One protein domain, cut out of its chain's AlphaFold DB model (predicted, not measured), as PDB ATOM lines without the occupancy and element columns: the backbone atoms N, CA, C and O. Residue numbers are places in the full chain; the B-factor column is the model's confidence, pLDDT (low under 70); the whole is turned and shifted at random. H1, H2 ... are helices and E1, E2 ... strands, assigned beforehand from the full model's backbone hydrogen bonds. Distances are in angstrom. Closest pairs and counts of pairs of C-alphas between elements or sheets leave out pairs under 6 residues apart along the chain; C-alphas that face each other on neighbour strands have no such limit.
ATOM      1  N   MET A   1     171.430 230.320 119.159       62.44
ATOM      2  CA  MET A   1     172.854 230.737 119.132       62.44
ATOM      3  C   MET A   1     173.253 231.131 120.547       62.44
ATOM      4  O   MET A   1     172.461 231.800 121.202       62.44
ATOM      5  N   TYR A   2     174.410 230.686 121.039       75.94
ATOM      6  CA  TYR A   2     174.915 231.033 122.374       75.94
ATOM      7  C   TYR A   2     176.236 231.798 122.256       75.94
ATOM      8  O   TYR A   2     176.930 231.709 121.243       75.94
ATOM      9  N   LYS A   3     176.585 232.554 123.296       86.62
ATOM     10  CA  LYS A   3     177.832 233.315 123.390       86.62
ATOM     11  C   LYS A   3     178.576 232.933 124.663       86.62
ATOM     12  O   LYS A   3     177.959 232.797 125.716       86.62
ATOM     13  N   ILE A   4     179.894 232.790 124.558       88.44
ATOM     14  CA  ILE A   4     180.782 232.474 125.682       88.44
ATOM     15  C   ILE A   4     181.704 233.670 125.933       88.44
ATOM     16  O   ILE A   4     182.243 234.253 124.989       88.44
ATOM     17  N   ARG A   5     181.887 234.047 127.200       87.81
ATOM     18  CA  ARG A   5     182.835 235.080 127.644       87.81
ATOM     19  C   ARG A   5     183.667 234.566 128.817       87.81
ATOM     20  O   ARG A   5     183.141 233.880 129.683       87.81
ATOM     21  N   LYS A   6     184.949 234.936 128.865       89.50
ATOM     22  CA  LYS A   6     185.824 234.743 130.029       89.50
ATOM     23  C   LYS A   6     186.038 236.099 130.694       89.50
ATOM     24  O   LYS A   6     186.426 237.041 130.011       89.50
ATOM     25  N   TYR A   7     185.798 236.196 131.996       85.25
ATOM     26  CA  TYR A   7     185.995 237.429 132.757       85.25
ATOM     27  C   TYR A   7     186.479 237.110 134.170       85.25
ATOM     28  O   TYR A   7     185.803 236.393 134.893       85.25
ATOM     29  N   ASN A   8     187.652 237.617 134.557       83.56
ATOM     30  CA  ASN A   8     188.231 237.447 135.898       83.56
ATOM     31  C   ASN A   8     188.180 235.998 136.454       83.56
ATOM     32  O   ASN A   8     187.807 235.763 137.597       83.56
ATOM     33  N   GLY A   9     188.478 235.003 135.608       83.88
ATOM     34  CA  GLY A   9     188.424 233.576 135.969       83.88
ATOM     35  C   GLY A   9     187.038 232.922 135.874       83.88
ATOM     36  O   GLY A   9     186.947 231.698 135.907       83.88
ATOM     37  N   LEU A  10     185.974 233.702 135.672       83.81
ATOM     38  CA  LEU A  10     184.619 233.211 135.433       83.81
ATOM     39  C   LEU A  10     184.391 232.938 133.946       83.81
ATOM     40  O   LEU A  10     184.811 233.708 133.075       83.81
ATOM     41  N   LEU A  11     183.672 231.853 133.664       87.44
ATOM     42  CA  LEU A  11     183.173 231.526 132.335       87.44
ATOM     43  C   LEU A  11     181.672 231.828 132.288       87.44
ATOM     44  O   LEU A  11     180.883 231.216 133.002       87.44
ATOM     45  N   ILE A  12     181.288 232.796 131.463       88.75
ATOM     46  CA  ILE A  12     179.921 233.303 131.356       88.75
ATOM     47  C   ILE A  12     179.318 232.809 130.044       88.75
ATOM     48  O   ILE A  12     179.829 233.108 128.961       88.75
ATOM     49  N   TYR A  13     178.205 232.088 130.151       88.12
ATOM     50  CA  TYR A  13     177.406 231.633 129.018       88.12
ATOM     51  C   TYR A  13     176.140 232.475 128.897       88.12
ATOM     52  O   TYR A  13     175.396 232.633 129.862       88.12
ATOM     53  N   ILE A  14     175.893 233.001 127.700       88.81
ATOM     54  CA  ILE A  14     174.728 233.832 127.393       88.81
ATOM     55  C   ILE A  14     173.963 233.167 126.255       88.81
ATOM     56  O   ILE A  14     174.517 232.939 125.177       88.81
ATOM     57  N   ALA A  15     172.691 232.872 126.485       86.38
ATOM     58  CA  ALA A  15     171.805 232.285 125.493       86.38
ATOM     59  C   ALA A  15     170.417 232.927 125.562       86.38
ATOM     60  O   ALA A  15     170.085 233.584 126.548       86.38
ATOM     61  N   HIS A  16     169.636 232.746 124.499       84.12
ATOM     62  CA  HIS A  16     168.277 233.283 124.409       84.12
ATOM     63  C   HIS A  16     167.287 232.478 125.252       84.12
ATOM     64  O   HIS A  16     166.612 233.054 126.099       84.12
ATOM     65  N   ASP A  17     167.277 231.158 125.064       78.56
ATOM     66  CA  ASP A  17     166.363 230.233 125.736       78.56
ATOM     67  C   ASP A  17     167.141 229.115 126.431       78.56
ATOM     68  O   ASP A  17     168.304 228.852 126.097       78.56
ATOM     69  N   GLU A  18     166.501 228.410 127.368       74.25
ATOM     70  CA  GLU A  18     167.134 227.309 128.099       74.25
ATOM     71  C   GLU A  18     167.646 226.233 127.135       74.25
ATOM     72  O   GLU A  18     168.770 225.757 127.279       74.25
ATOM     73  N   SER A  19     166.869 225.923 126.093       75.00
ATOM     74  CA  SER A  19     167.207 224.931 125.061       75.00
ATOM     75  C   SER A  19     168.509 225.230 124.309       75.00
ATOM     76  O   SER A  19     169.114 224.324 123.741       75.00
ATOM     77  N   SER A  20     168.958 226.488 124.310       79.00
ATOM     78  CA  SER A  20     170.195 226.913 123.649       79.00
ATOM     79  C   SER A  20     171.456 226.663 124.490       79.00
ATOM     80  O   SER A  20     172.560 226.922 124.007       79.00
ATOM     81  N   ILE A  21     171.317 226.181 125.728       80.56
ATOM     82  CA  ILE A  21     172.419 225.861 126.642       80.56
ATOM     83  C   ILE A  21     172.479 224.346 126.840       80.56
ATOM     84  O   ILE A  21     171.465 223.696 127.080       80.56
ATOM     85  N   HIS A  22     173.683 223.776 126.787       81.44
ATOM     86  CA  HIS A  22     173.865 222.352 127.053       81.44
ATOM     87  C   HIS A  22     173.461 222.017 128.509       81.44
ATOM     88  O   HIS A  22     173.989 222.659 129.421       81.44
ATOM     89  N   PRO A  23     172.615 220.998 128.773       80.81
ATOM     90  CA  PRO A  23     172.069 220.716 130.112       80.81
ATOM     91  C   PRO A  23     173.110 220.526 131.222       80.81
ATOM     92  O   PRO A  23     172.843 220.786 132.391       80.81
ATOM     93  N   LEU A  24     174.321 220.094 130.865       80.44
ATOM     94  CA  LEU A  24     175.437 219.968 131.807       80.44
ATOM     95  C   LEU A  24     175.818 221.319 132.440       80.44
ATOM     96  O   LEU A  24     176.133 221.372 133.626       80.44
ATOM     97  N   LEU A  25     175.717 222.419 131.688       79.50
ATOM     98  CA  LEU A  25     176.018 223.765 132.183       79.50
ATOM     99  C   LEU A  25     174.989 224.256 133.210       79.50
ATOM    100  O   LEU A  25     175.349 225.037 134.083       79.50
ATOM    101  N   TRP A  26     173.745 223.760 133.172       78.69
ATOM    102  CA  TRP A  26     172.737 224.084 134.191       78.69
ATOM    103  C   TRP A  26     173.081 223.524 135.573       78.69
ATOM    104  O   TRP A  26     172.534 223.991 136.562       78.69
ATOM    105  N   ARG A  27     173.942 222.502 135.651       75.56
ATOM    106  CA  ARG A  27     174.316 221.865 136.924       75.56
ATOM    107  C   ARG A  27     175.587 222.432 137.541       75.56
ATOM    108  O   ARG A  27     175.785 222.284 138.739       75.56
ATOM    109  N   LEU A  28     176.466 223.010 136.727       82.81
ATOM    110  CA  LEU A  28     177.795 223.445 137.165       82.81
ATOM    111  C   LEU A  28     177.850 224.906 137.618       82.81
ATOM    112  O   LEU A  28     178.833 225.303 138.239       82.81
ATOM    113  N   GLY A  29     176.852 225.716 137.270       82.25
ATOM    114  CA  GLY A  29     176.907 227.162 137.451       82.25
ATOM    115  C   GLY A  29     175.648 227.749 138.067       82.25
ATOM    116  O   GLY A  29     174.623 227.091 138.199       82.25
ATOM    117  N   VAL A  30     175.747 229.032 138.409       86.94
ATOM    118  CA  VAL A  30     174.616 229.845 138.856       86.94
ATOM    119  C   VAL A  30     173.879 230.385 137.633       86.94
ATOM    120  O   VAL A  30     174.488 230.930 136.710       86.94
ATOM    121  N   ILE A  31     172.558 230.259 137.632       88.69
ATOM    122  CA  ILE A  31     171.700 230.618 136.507       88.69
ATOM    123  C   ILE A  31     171.079 231.979 136.789       88.69
ATOM    124  O   ILE A  31     170.395 232.170 137.788       88.69
ATOM    125  N   THR A  32     171.291 232.932 135.885       88.25
ATOM    126  CA  THR A  32     170.666 234.258 135.958       88.25
ATOM    127  C   THR A  32     169.730 234.433 134.771       88.25
ATOM    128  O   THR A  32     170.185 234.604 133.641       88.25
ATOM    129  N   LYS A  33     168.415 234.391 135.012       88.00
ATOM    130  CA  LYS A  33     167.401 234.584 133.969       88.00
ATOM    131  C   LYS A  33     166.833 235.991 134.039       88.00
ATOM    132  O   LYS A  33     166.256 236.400 135.046       88.00
ATOM    133  N   LYS A  34     166.936 236.720 132.932       88.31
ATOM    134  CA  LYS A  34     166.296 238.026 132.783       88.31
ATOM    135  C   LYS A  34     164.802 237.830 132.515       88.31
ATOM    136  O   LYS A  34     164.434 237.325 131.461       88.31
ATOM    137  N   VAL A  35     163.952 238.223 133.463       86.50
ATOM    138  CA  VAL A  35     162.484 238.131 133.321       86.50
ATOM    139  C   VAL A  35     161.881 239.408 132.735       86.50
ATOM    140  O   VAL A  35     160.843 239.360 132.087       86.50
ATOM    141  N   SER A  36     162.533 240.562 132.919       85.38
ATOM    142  CA  SER A  36     162.129 241.831 132.298       85.38
ATOM    143  C   SER A  36     163.335 242.743 132.054       85.38
ATOM    144  O   SER A  36     164.465 242.417 132.416       85.38
ATOM    145  N   LYS A  37     163.125 243.929 131.461       82.69
ATOM    146  CA  LYS A  37     164.206 244.910 131.241       82.69
ATOM    147  C   LYS A  37     164.963 245.281 132.526       82.69
ATOM    148  O   LYS A  37     166.154 245.556 132.425       82.69
ATOM    149  N   LYS A  38     164.296 245.259 133.687       83.69
ATOM    150  CA  LYS A  38     164.831 245.700 134.992       83.69
ATOM    151  C   LYS A  38     164.734 244.639 136.098       83.69
ATOM    152  O   LYS A  38     164.874 244.979 137.268       83.69
ATOM    153  N   LYS A  39     164.428 243.385 135.751       84.81
ATOM    154  CA  LYS A  39     164.289 242.293 136.722       84.81
ATOM    155  C   LYS A  39     165.011 241.045 136.236       84.81
ATOM    156  O   LYS A  39     164.831 240.627 135.086       84.81
ATOM    157  N   ALA A  40     165.783 240.436 137.125       88.50
ATOM    158  CA  ALA A  40     166.449 239.164 136.897       88.50
ATOM    159  C   ALA A  40     166.245 238.236 138.096       88.50
ATOM    160  O   ALA A  40     166.215 238.680 139.239       88.50
ATOM    161  N   VAL A  41     166.108 236.944 137.827       89.44
ATOM    162  CA  VAL A  41     165.979 235.900 138.845       89.44
ATOM    163  C   VAL A  41     167.247 235.067 138.832       89.44
ATOM    164  O   VAL A  41     167.672 234.612 137.767       89.44
ATOM    165  N   VAL A  42     167.832 234.868 140.011       89.19
ATOM    166  CA  VAL A  42     169.007 234.018 140.201       89.19
ATOM    167  C   VAL A  42     168.564 232.688 140.801       89.19
ATOM    168  O   VAL A  42     167.862 232.657 141.813       89.19
ATOM    169  N   ALA A  43     168.953 231.588 140.168       87.94
ATOM    170  CA  ALA A  43     168.576 230.232 140.540       87.94
ATOM    171  C   ALA A  43     169.757 229.274 140.362       87.94
ATOM    172  O   ALA A  43     170.671 229.552 139.586       87.94
ATOM    173  N   ASP A  44     169.717 228.138 141.049       84.56
ATOM    174  CA  ASP A  44     170.772 227.126 140.929       84.56
ATOM    175  C   ASP A  44     170.454 226.053 139.900       84.56
ATOM    176  O   ASP A  44     171.369 225.464 139.329       84.56
ATOM    177  N   HIS A  45     169.173 225.786 139.646       80.31
ATOM    178  CA  HIS A  45     168.762 224.674 138.802       80.31
ATOM    179  C   HIS A  45     167.739 225.083 137.745       80.31
ATOM    180  O   HIS A  45     166.861 225.919 137.955       80.31
ATOM    181  N   VAL A  46     167.831 224.436 136.583       80.25
ATOM    182  CA  VAL A  46     166.800 224.450 135.542       80.25
ATOM    183  C   VAL A  46     166.337 223.017 135.321       80.25
ATOM    184  O   VAL A  46     167.141 222.116 135.085       80.25
ATOM    185  N   SER A  47     165.027 222.802 135.402       77.12
ATOM    186  CA  SER A  47     164.384 221.515 135.138       77.12
ATOM    187  C   SER A  47     163.179 221.745 134.236       77.12
ATOM    188  O   SER A  47     162.344 222.597 134.530       77.12
ATOM    189  N   ASN A  48     163.099 221.022 133.114       73.00
ATOM    190  CA  ASN A  48     162.026 221.157 132.117       73.00
ATOM    191  C   ASN A  48     161.772 222.612 131.661       73.00
ATOM    192  O   ASN A  48     160.629 223.025 131.492       73.00
ATOM    193  N   GLY A  49     162.835 223.414 131.507       70.19
ATOM    194  CA  GLY A  49     162.733 224.826 131.099       70.19
ATOM    195  C   GLY A  49     162.216 225.774 132.190       70.19
ATOM    196  O   GLY A  49     162.045 226.967 131.946       70.19
ATOM    197  N   GLN A  50     161.985 225.276 133.406       78.12
ATOM    198  CA  GLN A  50     161.594 226.081 134.557       78.12
ATOM    199  C   GLN A  50     162.756 226.218 135.540       78.12
ATOM    200  O   GLN A  50     163.481 225.259 135.816       78.12
ATOM    201  N   LEU A  51     162.919 227.424 136.084       80.81
ATOM    202  CA  LEU A  51     163.884 227.693 137.148       80.81
ATOM    203  C   LEU A  51     163.416 227.021 138.440       80.81
ATOM    204  O   LEU A  51     162.269 227.198 138.853       80.81
ATOM    205  N   ARG A  52     164.322 226.300 139.092       78.81
ATOM    206  CA  ARG A  52     164.151 225.731 140.429       78.81
ATOM    207  C   ARG A  52     165.236 226.258 141.354       78.81
ATOM    208  O   ARG A  52     166.289 226.689 140.894       78.81
ATOM    209  N   ASP A  53     164.937 226.248 142.648       81.69
ATOM    210  CA  ASP A  53     165.856 226.707 143.691       81.69
ATOM    211  C   ASP A  53     166.262 228.175 143.480       81.69
ATOM    212  O   ASP A  53     167.430 228.528 143.312       81.69
ATOM    213  N   LYS A  54     165.244 229.049 143.420       82.31
ATOM    214  CA  LYS A  54     165.436 230.500 143.335       82.31
ATOM    215  C   LYS A  54     166.177 230.979 144.582       82.31
ATOM    216  O   LYS A  54     165.663 230.834 145.689       82.31
ATOM    217  N   ARG A  55     167.344 231.594 144.398       83.56
ATOM    218  CA  ARG A  55     168.106 232.196 145.496       83.56
ATOM    219  C   ARG A  55     167.542 233.556 145.871       83.56
ATOM    220  O   ARG A  55     167.189 233.791 147.018       83.56
ATOM    221  N   PHE A  56     167.477 234.455 144.894       83.12
ATOM    222  CA  PHE A  56     166.989 235.816 145.077       83.12
ATOM    223  C   PHE A  56     166.600 236.433 143.733       83.12
ATOM    224  O   PHE A  56     166.974 235.948 142.659       83.12
ATOM    225  N   GLU A  57     165.841 237.519 143.806       85.25
ATOM    226  CA  GLU A  57     165.471 238.330 142.653       85.25
ATOM    227  C   GLU A  57     166.209 239.668 142.735       85.25
ATOM    228  O   GLU A  57     166.311 240.279 143.797       85.25
ATOM    229  N   VAL A  58     166.769 240.094 141.607       82.69
ATOM    230  CA  VAL A  58     167.418 241.395 141.456       82.69
ATOM    231  C   VAL A  58     166.444 242.303 140.727       82.69
ATOM    232  O   VAL A  58     166.058 242.024 139.587       82.69
TER     233      VAL A  58
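Overview. This is residues 1 to 58 of the 149 residues of an uncharacterized protein of Halomicrobium mukohataei (UniProt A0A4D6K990). Two separate antiparallel pieces make this model: a two-stranded hairpin of E1 and E2 at one end, and at the other a strongly twisted three-stranded sheet of E3, E4 and E5, in which E4 and E5 bend sharply. Residues 16 to 30, with the short helix H1, connect the two pieces, and H1 is over a part of E4. The printed part has 58 residues with one named helix and five named strands, in the order E1, E2, H1, E3, E4, E5; the larger sheet has the order E3, E4, E5, all antiparallel. The class is mostly strand, and the whole is compact, with a radius of gyration of the C-alphas of 11.3 A and spans of 24 by 24 by 20 A.

Along the chain. E1 covers residues 2 to 7, 16.5 A long, and begins at C-alpha 2, (174.915, 231.033, 122.374). E2 covers residues 10 to 15 and is 16.2 A long. H1 covers residues 25 to 28, 5.3 A, with C-alpha 25 at (176.018, 223.765, 132.183). E3 is residues 31 to 36, 15.3 A. E4 is residues 39 to 47, 20.8 A, and bends by 87 degrees at residue 44. E5 is residues 50 to 58, 17.8 A, bends by 96 degrees at residue 53, and ends at C-alpha 58, (167.418, 241.395, 141.456).

Arrangement. E1 and E2 form a hairpin, antiparallel at 159 degrees, with N 5 and O 12 within hydrogen-bond range at 2.9 A. Both strands are apart from E3, E4 and E5. E3, E4 and E5 form a meander, each strand the antiparallel neighbour of the one before. The hairpin of E3 and E4 stands at 136 degrees, with N 33 and O 41 at 2.9 A. The hairpin of E4 and E5 stands at 150 degrees, with N 42 and O 56 at 3.0 A and N 52 and O 45 at 2.8 A. E3 and E5 are the edge strands. H1 is on this sheet at a height over the sheet of 7.7 A, and only just over E4, with 3 of its 4 C-alphas falling on that strand. The closest C-alphas of H1 and E4 are those of Trp 26 and Val 46, 6.1 A apart. H1 is too short for an O i to N i+4 pair, and its one O i to N i+3 pair is not within range. E1 and H1 are apart.

Size, cuts and confidence. The two C-alphas farthest apart are those of Asn 8 and Asn 48, at 31.1 A. The printed part has no cut and no long link; the link from E2 to H1 has 9 residues and is short, and the other links are tight. The mean pLDDT of the printed part is 82.8, and residue 1, the chain's first, is the one printed residue under 70.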